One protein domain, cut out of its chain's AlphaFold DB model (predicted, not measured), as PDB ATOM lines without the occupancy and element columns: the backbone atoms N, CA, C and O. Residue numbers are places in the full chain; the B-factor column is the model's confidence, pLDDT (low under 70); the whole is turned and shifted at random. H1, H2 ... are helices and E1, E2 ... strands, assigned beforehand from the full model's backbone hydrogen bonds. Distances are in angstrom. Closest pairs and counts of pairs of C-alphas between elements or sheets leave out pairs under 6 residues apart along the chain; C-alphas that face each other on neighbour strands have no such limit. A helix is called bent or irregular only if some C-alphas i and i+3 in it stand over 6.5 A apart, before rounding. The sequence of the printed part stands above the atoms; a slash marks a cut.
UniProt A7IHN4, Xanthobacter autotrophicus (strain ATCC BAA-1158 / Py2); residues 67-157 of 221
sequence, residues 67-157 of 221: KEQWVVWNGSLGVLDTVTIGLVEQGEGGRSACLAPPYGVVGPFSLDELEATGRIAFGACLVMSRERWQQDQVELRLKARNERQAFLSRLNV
ATOM      1  N   LYS A  67      32.515 -50.521  26.192       57.22
ATOM      2  CA  LYS A  67      33.123 -50.437  27.537       57.22
ATOM      3  C   LYS A  67      33.407 -49.023  28.013       57.22
ATOM      4  O   LYS A  67      33.819 -48.853  29.162       57.22
ATOM      5  N   GLU A  68      33.220 -48.020  27.163       71.19
ATOM      6  CA  GLU A  68      33.502 -46.652  27.567       71.19
ATOM      7  C   GLU A  68      32.341 -46.126  28.408       71.19
ATOM      8  O   GLU A  68      31.208 -45.964  27.955       71.19
ATOM      9  N   GLN A  69      32.631 -45.975  29.696       84.44
ATOM     10  CA  GLN A  69      31.682 -45.547  30.705       84.44
ATOM     11  C   GLN A  69      31.689 -44.020  30.786       84.44
ATOM     12  O   GLN A  69      32.665 -43.413  31.233       84.44
ATOM     13  N   TRP A  70      30.575 -43.424  30.387       90.00
ATOM     14  CA  TRP A  70      30.313 -41.992  30.423       90.00
ATOM     15  C   TRP A  70      29.598 -41.616  31.716       90.00
ATOM     16  O   TRP A  70      29.001 -42.451  32.391       90.00
ATOM     17  N   VAL A  71      29.671 -40.347  32.084       90.88
ATOM     18  CA  VAL A  71      29.001 -39.789  33.253       90.88
ATOM     19  C   VAL A  71      27.808 -38.981  32.778       90.88
ATOM     20  O   VAL A  71      27.973 -38.071  31.970       90.88
ATOM     21  N   VAL A  72      26.623 -39.275  33.307       90.75
ATOM     22  CA  VAL A  72      25.461 -38.396  33.178       90.75
ATOM     23  C   VAL A  72      25.277 -37.621  34.478       90.75
ATOM     24  O   VAL A  72      25.218 -38.196  35.565       90.75
ATOM     25  N   TRP A  73      25.209 -36.299  34.368       90.38
ATOM     26  CA  TRP A  73      24.978 -35.385  35.478       90.38
ATOM     27  C   TRP A  73      23.748 -34.528  35.199       90.38
ATOM     28  O   TRP A  73      23.666 -33.870  34.166       90.38
ATOM     29  N   ASN A  74      22.806 -34.490  36.136       87.00
ATOM     30  CA  ASN A  74      21.688 -33.554  36.116       87.00
ATOM     31  C   ASN A  74      21.768 -32.665  37.358       87.00
ATOM     32  O   ASN A  74      21.462 -33.103  38.469       87.00
ATOM     33  N   GLY A  75      22.183 -31.411  37.164       80.44
ATOM     34  CA  GLY A  75      22.371 -30.450  38.253       80.44
ATOM     35  C   GLY A  75      21.073 -30.096  38.979       80.44
ATOM     36  O   GLY A  75      21.065 -30.001  40.205       80.44
ATOM     37  N   SER A  76      19.965 -29.982  38.244       70.38
ATOM     38  CA  SER A  76      18.658 -29.632  38.806       70.38
ATOM     39  C   SER A  76      18.138 -30.699  39.773       70.38
ATOM     40  O   SER A  76      17.566 -30.365  40.808       70.38
ATOM     41  N   LEU A  77      18.381 -31.978  39.469       71.00
ATOM     42  CA  LEU A  77      18.004 -33.113  40.319       71.00
ATOM     43  C   LEU A  77      19.125 -33.547  41.281       71.00
ATOM     44  O   LEU A  77      18.879 -34.326  42.199       71.00
ATOM     45  N   GLY A  78      20.353 -33.058  41.092       76.25
ATOM     46  CA  GLY A  78      21.531 -33.489  41.848       76.25
ATOM     47  C   GLY A  78      21.936 -34.941  41.578       76.25
ATOM     48  O   GLY A  78      22.514 -35.586  42.453       76.25
ATOM     49  N   VAL A  79      21.610 -35.464  40.396       80.19
ATOM     50  CA  VAL A  79      21.784 -36.878  40.045       80.19
ATOM     51  C   VAL A  79      23.056 -37.066  39.241       80.19
ATOM     52  O   VAL A  79      23.288 -36.360  38.262       80.19
ATOM     53  N   LEU A  80      23.837 -38.063  39.643       87.38
ATOM     54  CA  LEU A  80      25.048 -38.511  38.977       87.38
ATOM     55  C   LEU A  80      24.939 -40.013  38.726       87.38
ATOM     56  O   LEU A  80      24.710 -40.761  39.677       87.38
ATOM     57  N   ASP A  81      25.151 -40.447  37.489       87.56
ATOM     58  CA  ASP A  81      25.194 -41.870  37.153       87.56
ATOM     59  C   ASP A  81      26.261 -42.163  36.091       87.56
ATOM     60  O   ASP A  81      26.702 -41.273  35.361       87.56
ATOM     61  N   THR A  82      26.696 -43.420  36.025       89.25
ATOM     62  CA  THR A  82      27.577 -43.917  34.966       89.25
ATOM     63  C   THR A  82      26.747 -44.658  33.928       89.25
ATOM     64  O   THR A  82      25.993 -45.568  34.257       89.25
ATOM     65  N   VAL A  83      26.916 -44.290  32.666       88.81
ATOM     66  CA  VAL A  83      26.113 -44.763  31.539       88.81
ATOM     67  C   VAL A  83      27.008 -45.224  30.398       88.81
ATOM     68  O   VAL A  83      28.166 -44.825  30.294       88.81
ATOM     69  N   THR A  84      26.475 -46.072  29.531       88.94
ATOM     70  CA  THR A  84      27.113 -46.448  28.267       88.94
ATOM     71  C   THR A  84      26.347 -45.834  27.102       88.94
ATOM     72  O   THR A  84      25.182 -45.449  27.240       88.94
ATOM     73  N   ILE A  85      27.010 -45.713  25.955       88.50
ATOM     74  CA  ILE A  85      26.339 -45.344  24.709       88.50
ATOM     75  C   ILE A  85      25.534 -46.553  24.225       88.50
ATOM     76  O   ILE A  85      26.023 -47.678  24.256       88.50
ATOM     77  N   GLY A  86      24.282 -46.318  23.845       86.19
ATOM     78  CA  GLY A  86      23.364 -47.324  23.332       86.19
ATOM     79  C   GLY A  86      23.310 -47.292  21.809       86.19
ATOM     80  O   GLY A  86      24.281 -47.620  21.132       86.19
ATOM     81  N   LEU A  87      22.151 -46.914  21.263       82.31
ATOM     82  CA  LEU A  87      21.938 -46.855  19.819       82.31
ATOM     83  C   LEU A  87      22.804 -45.755  19.192       82.31
ATOM     84  O   LEU A  87      22.736 -44.604  19.624       82.31
ATOM     85  N   VAL A  88      23.567 -46.113  18.157       87.19
ATOM     86  CA  VAL A  88      24.338 -45.182  17.328       87.19
ATOM     87  C   VAL A  88      23.812 -45.251  15.900       87.19
ATOM     88  O   VAL A  88      23.836 -46.306  15.269       87.19
ATOM     89  N   GLU A  89      23.352 -44.117  15.389       84.75
ATOM     90  CA  GLU A  89      22.883 -43.933  14.023       84.75
ATOM     91  C   GLU A  89      23.903 -43.096  13.245       84.75
ATOM     92  O   GLU A  89      24.413 -42.086  13.735       84.75
ATOM     93  N   GLN A  90      24.213 -43.507  12.016       84.31
ATOM     94  CA  GLN A  90      25.016 -42.692  11.107       84.31
ATOM     95  C   GLN A  90      24.099 -41.861  10.216       84.31
ATOM     96  O   GLN A  90      23.270 -42.413   9.493       84.31
ATOM     97  N   GLY A  91      24.269 -40.542  10.259       77.62
ATOM     98  CA  GLY A  91      23.600 -39.605   9.361       77.62
ATOM     99  C   GLY A  91      24.597 -38.786   8.547       77.62
ATOM    100  O   GLY A  91      25.803 -38.829   8.778       77.62
ATOM    101  N   GLU A  92      24.083 -37.973   7.622       71.00
ATOM    102  CA  GLU A  92      24.896 -37.046   6.811       71.00
ATOM    103  C   GLU A  92      25.673 -36.020   7.663       71.00
ATOM    104  O   GLU A  92      26.668 -35.464   7.206       71.00
ATOM    105  N   GLY A  93      25.241 -35.791   8.911       68.56
ATOM    106  CA  GLY A  93      25.875 -34.895   9.884       68.56
ATOM    107  C   GLY A  93      26.801 -35.570  10.905       68.56
ATOM    108  O   GLY A  93      27.160 -34.920  11.882       68.56
ATOM    109  N   GLY A  94      27.156 -36.848  10.722       84.00
ATOM    110  CA  GLY A  94      28.026 -37.603  11.634       84.00
ATOM    111  C   GLY A  94      27.301 -38.685  12.442       84.00
ATOM    112  O   GLY A  94      26.176 -39.085  12.121       84.00
ATOM    113  N   ARG A  95      27.969 -39.193  13.485       86.38
ATOM    114  CA  ARG A  95      27.436 -40.235  14.375       86.38
ATOM    115  C   ARG A  95      26.519 -39.604  15.421       86.38
ATOM    116  O   ARG A  95      26.982 -38.904  16.317       86.38
ATOM    117  N   SER A  96      25.223 -39.881  15.337       85.62
ATOM    118  CA  SER A  96      24.256 -39.531  16.382       85.62
ATOM    119  C   SER A  96      24.057 -40.715  17.317       85.62
ATOM    120  O   SER A  96      23.950 -41.847  16.858       85.62
ATOM    121  N   ALA A  97      24.006 -40.479  18.622       87.06
ATOM    122  CA  ALA A  97      23.851 -41.538  19.604       87.06
ATOM    123  C   ALA A  97      22.820 -41.203  20.682       87.06
ATOM    124  O   ALA A  97      22.549 -40.039  20.985       87.06
ATOM    125  N   CYS A  98      22.257 -42.256  21.266       87.00
ATOM    126  CA  CYS A  98      21.465 -42.206  22.489       87.00
ATOM    127  C   CYS A  98      22.181 -43.007  23.581       87.00
ATOM    128  O   CYS A  98      22.935 -43.936  23.282       87.00
ATOM    129  N   LEU A  99      21.942 -42.689  24.853       86.81
ATOM    130  CA  LEU A  99      22.456 -43.511  25.953       86.81
ATOM    131  C   LEU A  99      21.809 -44.904  25.964       86.81
ATOM    132  O   LEU A  99      20.726 -45.123  25.429       86.81
ATOM    133  N   ALA A 100      22.468 -45.871  26.593       85.31
ATOM    134  CA  ALA A 100      21.885 -47.180  26.837       85.31
ATOM    135  C   ALA A 100      20.750 -47.095  27.881       85.31
ATOM    136  O   ALA A 100      20.713 -46.171  28.705       85.31
ATOM    137  N   PRO A 101      19.808 -48.059  27.891       81.19
ATOM    138  CA  PRO A 101      18.810 -48.164  28.949       81.19
ATOM    139  C   PRO A 101      19.450 -48.134  30.354       81.19
ATOM    140  O   PRO A 101      20.494 -48.751  30.557       81.19
ATOM    141  N   PRO A 102      18.831 -47.451  31.335       81.31
ATOM    142  CA  PRO A 102      17.479 -46.888  31.303       81.31
ATOM    143  C   PRO A 102      17.389 -45.486  30.671       81.31
ATOM    144  O   PRO A 102      16.297 -44.935  30.563       81.31
ATOM    145  N   TYR A 103      18.505 -44.923  30.208       79.31
ATOM    146  CA  TYR A 103      18.584 -43.570  29.660       79.31
ATOM    147  C   TYR A 103      18.426 -43.519  28.134       79.31
ATOM    148  O   TYR A 103      18.808 -42.529  27.528       79.31
ATOM    149  N   GLY A 104      17.805 -44.531  27.514       77.50
ATOM    150  CA  GLY A 104      17.577 -44.623  26.059       77.50
ATOM    151  C   GLY A 104      16.910 -43.412  25.405       77.50
ATOM    152  O   GLY A 104      16.998 -43.235  24.197       77.50
ATOM    153  N   VAL A 105      16.257 -42.570  26.205       76.69
ATOM    154  CA  VAL A 105      15.628 -41.317  25.769       76.69
ATOM    155  C   VAL A 105      16.596 -40.132  25.727       76.69
ATOM    156  O   VAL A 105      16.288 -39.123  25.111       76.69
ATOM    157  N   VAL A 106      17.745 -40.213  26.401       75.69
ATOM    158  CA  VAL A 106      18.762 -39.157  26.409       75.69
ATOM    159  C   VAL A 106      19.542 -39.258  25.104       75.69
ATOM    160  O   VAL A 106      20.460 -40.067  24.967       75.69
ATOM    161  N   GLY A 107      19.105 -38.458  24.140       77.06
ATOM    162  CA  GLY A 107      19.528 -38.470  22.748       77.06
ATOM    163  C   GLY A 107      18.350 -38.120  21.828       77.06
ATOM    164  O   GLY A 107      17.220 -37.964  22.298       77.06
ATOM    165  N   PRO A 108      18.584 -37.962  20.521       85.12
ATOM    166  CA  PRO A 108      19.873 -38.092  19.843       85.12
ATOM    167  C   PRO A 108      20.807 -36.899  20.123       85.12
ATOM    168  O   PRO A 108      20.378 -35.747  20.109       85.12
ATOM    169  N   PHE A 109      22.088 -37.177  20.375       85.44
ATOM    170  CA  PHE A 109      23.168 -36.184  20.471       85.44
ATOM    171  C   PHE A 109      24.373 -36.616  19.619       85.44
ATOM    172  O   PHE A 109      24.490 -37.789  19.271       85.44
ATOM    173  N   SER A 110      25.270 -35.693  19.261       86.56
ATOM    174  CA  SER A 110      26.448 -36.022  18.443       86.56
ATOM    175  C   SER A 110      27.497 -36.780  19.262       86.56
ATOM    176  O   SER A 110      28.037 -36.256  20.237       86.56
ATOM    177  N   LEU A 111      27.792 -38.021  18.866       86.88
ATOM    178  CA  LEU A 111      28.837 -38.837  19.487       86.88
ATOM    179  C   LEU A 111      30.229 -38.293  19.153       86.88
ATOM    180  O   LEU A 111      31.096 -38.275  20.019       86.88
ATOM    181  N   ASP A 112      30.420 -37.794  17.930       86.69
ATOM    182  CA  ASP A 112      31.689 -37.198  17.499       86.69
ATOM    183  C   ASP A 112      32.036 -35.957  18.341       86.69
ATOM    184  O   ASP A 112      33.179 -35.773  18.758       86.69
ATOM    185  N   GLU A 113      31.039 -35.124  18.650       88.69
ATOM    186  CA  GLU A 113      31.213 -33.960  19.526       88.69
ATOM    187  C   GLU A 113      31.517 -34.376  20.968       88.69
ATOM    188  O   GLU A 113      32.416 -33.807  21.596       88.69
ATOM    189  N   LEU A 114      30.803 -35.379  21.489       89.06
ATOM    190  CA  LEU A 114      31.027 -35.908  22.832       89.06
ATOM    191  C   LEU A 114      32.445 -36.475  22.986       89.06
ATOM    192  O   LEU A 114      33.102 -36.194  23.987       89.06
ATOM    193  N   GLU A 115      32.935 -37.222  21.996       88.00
ATOM    194  CA  GLU A 115      34.300 -37.758  21.986       88.00
ATOM    195  C   GLU A 115      35.349 -36.637  21.866       88.00
ATOM    196  O   GLU A 115      36.340 -36.643  22.594       88.00
ATOM    197  N   ALA A 116      35.127 -35.635  21.006       88.19
ATOM    198  CA  ALA A 116      36.092 -34.557  20.770       88.19
ATOM    199  C   ALA A 116      36.222 -33.576  21.947       88.19
ATOM    200  O   ALA A 116      37.313 -33.110  22.274       88.19
ATOM    201  N   THR A 117      35.103 -33.224  22.578       87.50
ATOM    202  CA  THR A 117      35.068 -32.229  23.665       87.50
ATOM    203  C   THR A 117      35.140 -32.870  25.053       87.50
ATOM    204  O   THR A 117      35.514 -32.215  26.038       87.50
ATOM    205  N   GLY A 118      34.773 -34.151  25.141       88.88
ATOM    206  CA  GLY A 118      34.562 -34.877  26.384       88.88
ATOM    207  C   GLY A 118      33.274 -34.481  27.111       88.88
ATOM    208  O   GLY A 118      33.096 -34.900  28.255       88.88
ATOM    209  N   ARG A 119      32.399 -33.649  26.521       91.19
ATOM    210  CA  ARG A 119      31.130 -33.240  27.141       91.19
ATOM    211  C   ARG A 119      30.082 -32.797  26.128       91.19
ATOM    212  O   ARG A 119      30.374 -32.050  25.210       91.19
ATOM    213  N   ILE A 120      28.828 -33.144  26.373       91.88
ATOM    214  CA  ILE A 120      27.698 -32.647  25.596       91.88
ATOM    215  C   ILE A 120      26.519 -32.347  26.513       91.88
ATOM    216  O   ILE A 120      26.265 -33.053  27.493       91.88
ATOM    217  N   ALA A 121      25.810 -31.264  26.211       88.75
ATOM    218  CA  ALA A 121      24.597 -30.894  26.920       88.75
ATOM    219  C   ALA A 121      23.372 -31.415  26.170       88.75
ATOM    220  O   ALA A 121      23.246 -31.237  24.961       88.75
ATOM    221  N   PHE A 122      22.445 -32.021  26.905       83.25
ATOM    222  CA  PHE A 122      21.163 -32.470  26.389       83.25
ATOM    223  C   PHE A 122      20.054 -32.114  27.383       83.25
ATOM    224  O   PHE A 122      19.881 -32.753  28.425       83.25
ATOM    225  N   GLY A 123      19.304 -31.052  27.080       83.06
ATOM    226  CA  GLY A 123      18.324 -30.491  28.011       83.06
ATOM    227  C   GLY A 123      18.983 -30.075  29.332       83.06
ATOM    228  O   GLY A 123      19.928 -29.292  29.339       83.06
ATOM    229  N   ALA A 124      18.488 -30.611  30.451       80.38
ATOM    230  CA  ALA A 124      19.048 -30.380  31.789       80.38
ATOM    231  C   ALA A 124      20.176 -31.363  32.175       80.38
ATOM    232  O   ALA A 124      20.727 -31.271  33.274       80.38
ATOM    233  N   CYS A 125      20.494 -32.326  31.306       83.69
ATOM    234  CA  CYS A 125      21.520 -33.335  31.545       83.69
ATOM    235  C   CYS A 125      22.817 -32.968  30.815       83.69
ATOM    236  O   CYS A 125      22.802 -32.537  29.664       83.69
ATOM    237  N   LEU A 126      23.947 -33.195  31.475       90.25
ATOM    238  CA  LEU A 126      25.275 -33.192  30.874       90.25
ATOM    239  C   LEU A 126      25.751 -34.636  30.765       90.25
ATOM    240  O   LEU A 126      25.760 -35.351  31.766       90.25
ATOM    241  N   VAL A 127      26.154 -35.054  29.570       90.81
ATOM    242  CA  VAL A 127      26.861 -36.321  29.352       90.81
ATOM    243  C   VAL A 127      28.329 -35.988  29.145       90.81
ATOM    244  O   VAL A 127      28.655 -35.116  28.347       90.81
ATOM    245  N   MET A 128      29.223 -36.616  29.901       92.50
ATOM    246  CA  MET A 128      30.637 -36.244  29.940       92.50
ATOM    247  C   MET A 128      31.532 -37.463  30.068       92.50
ATOM    248  O   MET A 128      31.129 -38.493  30.612       92.50
ATOM    249  N   SER A 129      32.775 -37.342  29.614       91.12
ATOM    250  CA  SER A 129      33.808 -38.312  29.954       91.12
ATOM    251  C   SER A 129      34.092 -38.255  31.458       91.12
ATOM    252  O   SER A 129      33.849 -37.251  32.139       91.12
ATOM    253  N   ARG A 130      34.643 -39.339  32.007       87.75
ATOM    254  CA  ARG A 130      35.038 -39.382  33.425       87.75
ATOM    255  C   ARG A 130      36.082 -38.335  33.778       87.75
ATOM    256  O   ARG A 130      36.024 -37.767  34.865       87.75
ATOM    257  N   GLU A 131      37.014 -38.085  32.867       87.81
ATOM    258  CA  GLU A 131      38.050 -37.071  33.043       87.81
ATOM    259  C   GLU A 131      37.433 -35.672  33.149       87.81
ATOM    260  O   GLU A 131      37.713 -34.947  34.104       87.81
ATOM    261  N   ARG A 132      36.511 -35.326  32.238       90.00
ATOM    262  CA  ARG A 132      35.796 -34.044  32.290       90.00
ATOM    263  C   ARG A 132      34.961 -33.895  33.547       90.00
ATOM    264  O   ARG A 132      34.983 -32.840  34.168       90.00
ATOM    265  N   TRP A 133      34.291 -34.959  33.982       90.88
ATOM    266  CA  TRP A 133      33.583 -34.935  35.258       90.88
ATOM    267  C   TRP A 133      34.518 -34.635  36.436       90.88
ATOM    268  O   TRP A 133      34.188 -33.805  37.276       90.88
ATOM    269  N   GLN A 134      35.689 -35.272  36.512       88.44
ATOM    270  CA  GLN A 134      36.629 -35.032  37.612       88.44
ATOM    271  C   GLN A 134      37.121 -33.582  37.663       88.44
ATOM    272  O   GLN A 134      37.283 -33.054  38.764       88.44
ATOM    273  N   GLN A 135      37.314 -32.960  36.497       90.12
ATOM    274  CA  GLN A 135      37.708 -31.557  36.358       90.12
ATOM    275  C   GLN A 135      36.567 -30.605  36.759       90.12
ATOM    276  O   GLN A 135      36.769 -29.718  37.587       90.12
ATOM    277  N   ASP A 136      35.354 -30.836  36.249       89.12
ATOM    278  CA  ASP A 136      34.253 -29.867  36.329       89.12
ATOM    279  C   ASP A 136      33.345 -30.072  37.566       89.12
ATOM    280  O   ASP A 136      32.535 -29.206  37.904       89.12
ATOM    281  N   GLN A 137      33.450 -31.201  38.284       89.06
ATOM    282  CA  GLN A 137      32.483 -31.590  39.327       89.06
ATOM    283  C   GLN A 137      32.283 -30.556  40.443       89.06
ATOM    284  O   GLN A 137      31.191 -30.481  41.010       89.06
ATOM    285  N   VAL A 138      33.321 -29.801  40.814       87.62
ATOM    286  CA  VAL A 138      33.235 -28.815  41.903       87.62
ATOM    287  C   VAL A 138      32.391 -27.632  41.449       87.62
ATOM    288  O   VAL A 138      31.433 -27.258  42.127       87.62
ATOM    289  N   GLU A 139      32.700 -27.095  40.271       88.12
ATOM    290  CA  GLU A 139      31.983 -25.968  39.684       88.12
ATOM    291  C   GLU A 139      30.532 -26.344  39.365       88.12
ATOM    292  O   GLU A 139      29.606 -25.625  39.740       88.12
ATOM    293  N   LEU A 140      30.311 -27.521  38.770       87.25
ATOM    294  CA  LEU A 140      28.972 -28.015  38.444       87.25
ATOM    295  C   LEU A 140      28.101 -28.195  39.690       87.25
ATOM    296  O   LEU A 140      26.913 -27.864  39.669       87.25
ATOM    297  N   ARG A 141      28.675 -28.687  40.795       86.62
ATOM    298  CA  ARG A 141      27.949 -28.818  42.064       86.62
ATOM    299  C   ARG A 141      27.671 -27.472  42.716       86.62
ATOM    300  O   ARG A 141      26.583 -27.300  43.268       86.62
ATOM    301  N   LEU A 142      28.610 -26.532  42.649       85.25
ATOM    302  CA  LEU A 142      28.414 -25.178  43.164       85.25
ATOM    303  C   LEU A 142      27.300 -24.462  42.394       85.25
ATOM    304  O   LEU A 142      26.361 -23.954  43.002       85.25
ATOM    305  N   LYS A 143      27.348 -24.509  41.059       85.38
ATOM    306  CA  LYS A 143      26.312 -23.950  40.190       85.38
ATOM    307  C   LYS A 143      24.944 -24.574  40.473       85.38
ATOM    308  O   LYS A 143      23.992 -23.846  40.726       85.38
ATOM    309  N   ALA A 144      24.861 -25.903  40.551       84.38
ATOM    310  CA  ALA A 144      23.620 -26.609  40.878       84.38
ATOM    311  C   ALA A 144      23.082 -26.279  42.282       84.38
ATOM    312  O   ALA A 144      21.872 -26.283  42.515       84.38
ATOM    313  N   ARG A 145      23.961 -26.019  43.259       81.06
ATOM    314  CA  ARG A 145      23.551 -25.543  44.588       81.06
ATOM    315  C   ARG A 145      22.989 -24.129  44.507       81.06
ATOM    316  O   ARG A 145      21.920 -23.902  45.058       81.06
ATOM    317  N   ASN A 146      23.659 -23.225  43.797       78.38
ATOM    318  CA  ASN A 146      23.203 -21.847  43.623       78.38
ATOM    319  C   ASN A 146      21.867 -21.784  42.872       78.38
ATOM    320  O   ASN A 146      20.986 -21.037  43.273       78.38
ATOM    321  N   GLU A 147      21.676 -22.603  41.838       72.94
ATOM    322  CA  GLU A 147      20.411 -22.685  41.098       72.94
ATOM    323  C   GLU A 147      19.271 -23.213  41.975       72.94
ATOM    324  O   GLU A 147      18.189 -22.629  41.989       72.94
ATOM    325  N   ARG A 148      19.516 -24.268  42.768       74.50
ATOM    326  CA  ARG A 148      18.526 -24.773  43.734       74.50
ATOM    327  C   ARG A 148      18.238 -23.763  44.837       74.50
ATOM    328  O   ARG A 148      17.086 -23.606  45.216       74.50
ATOM    329  N   GLN A 149      19.254 -23.059  45.325       71.81
ATOM    330  CA  GLN A 149      19.085 -22.008  46.323       71.81
ATOM    331  C   GLN A 149      18.292 -20.829  45.757       71.81
ATOM    332  O   GLN A 149      17.365 -20.374  46.412       71.81
ATOM    333  N   ALA A 150      18.588 -20.367  44.542       66.56
ATOM    334  CA  ALA A 150      17.838 -19.303  43.879       66.56
ATOM    335  C   ALA A 150      16.385 -19.720  43.599       66.56
ATOM    336  O   ALA A 150      15.469 -18.920  43.774       66.56
ATOM    337  N   PHE A 151      16.163 -20.976  43.203       63.00
ATOM    338  CA  PHE A 151      14.826 -21.530  43.007       63.00
ATOM    339  C   PHE A 151      14.037 -21.613  44.321       63.00
ATOM    340  O   PHE A 151      12.916 -21.126  44.376       63.00
ATOM    341  N   LEU A 152      14.634 -22.149  45.393       61.53
ATOM    342  CA  LEU A 152      14.013 -22.188  46.723       61.53
ATOM    343  C   LEU A 152      13.787 -20.787  47.295       61.53
ATOM    344  O   LEU A 152      12.741 -20.537  47.867       61.53
ATOM    345  N   SER A 153      14.711 -19.850  47.085       59.66
ATOM    346  CA  SER A 153      14.546 -18.463  47.545       59.66
ATOM    347  C   SER A 153      13.371 -17.773  46.852       59.66
ATOM    348  O   SER A 153      12.697 -16.971  47.474       59.66
ATOM    349  N   ARG A 154      13.078 -18.102  45.586       60.31
ATOM    350  CA  ARG A 154      11.872 -17.613  44.892       60.31
ATOM    351  C   ARG A 154      10.576 -18.231  45.412       60.31
ATOM    352  O   ARG A 154       9.527 -17.634  45.216       60.31
ATOM    353  N   LEU A 155      10.642 -19.418  46.010       57.03
ATOM    354  CA  LEU A 155       9.500 -20.063  46.664       57.03
ATOM    355  C   LEU A 155       9.337 -19.607  48.124       57.03
ATOM    356  O   LEU A 155       8.223 -19.640  48.624       57.03
ATOM    357  N   ASN A 156      10.427 -19.168  48.761       52.22
ATOM    358  CA  ASN A 156      10.497 -18.697  50.148       52.22
ATOM    359  C   ASN A 156      10.502 -17.159  50.276       52.22
ATOM    360  O   ASN A 156      10.838 -16.643  51.339       52.22
ATOM    361  N   VAL A 157      10.163 -16.397  49.227       52.81
ATOM    362  CA  VAL A 157       9.573 -15.070  49.472       52.81
ATOM    363  C   VAL A 157       8.161 -15.390  49.939       52.81
ATOM    364  O   VAL A 157       7.269 -15.559  49.109       52.81
TER     365      VAL A 157
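This is residues 67 to 157 of the 221 residues of a protein of Xanthobacter autotrophicus (strain ATCC BAA-1158 / Py2) (UniProt A7IHN4). A four-stranded antiparallel sheet, E2 E1 E6 E5, forms the core, with the long helix H2 running over one face and out past it, and short H1 standing on the opposite face. The hairpin E3 and E4 extends the other end of the long axis, with H1 packed on E4; residues 152 to 157 stick out. The printed part has 91 residues, in the order E1 E2 E3 E4 H1 E5 E6 H2, mixed helices and strands. It is only just compact, close to loose, with a radius of gyration of the C-alphas of 14.6 A and spans of 50 by 24 by 23 A.

The sheet holds E1, residues 70 to 74, starting at C-alpha 70 (30.313, -41.992, 30.423), E2, 79 to 83, E5, 119 to 122, and E6, 125 to 128. E3, 85 to 91, spans 16.6 A and E4, 94 to 99, 16.5 A. H1 is residues 111 to 117. H2, 130 to 155, spans 34.7 A and ends at C-alpha 155 (9.500, -20.063, 46.664); it is irregular, with C-alphas 135 and 138 7.6 A apart.

In the sheet, N 72 and O 81 of E1 and E2 are 2.9 A apart, N 73 and O 126 of E1 and E6 2.8 A, and N 120 and O 127 of E5 and E6 2.8 A. H2 is on the sheet at a height of 7.6 A, along the strands, at 5 degrees to E1 on the local plane; the closest C-alphas of E1 and H2, Val 71 and Arg 130, are 6.1 A apart. H1, on the opposite face, stands up from the sheet at 45 degrees and touches E4, closest at the C-alphas of Arg 95 and Leu 111, 5.5 A. In the hairpin E3 and E4, antiparallel, N 89 and O 96 are 2.8 A apart. Every O i to N i+4 pair is within hydrogen-bond range in H1, and 20 of 22 in H2.

The C-alphas farthest apart, Glu 92 and Val 157, are 50.4 A apart. The printed part has no cut; the link E4 to H1 is long, with 11 residues. The model's pLDDT is under 70 at residues 67, 93 and 150 to 157.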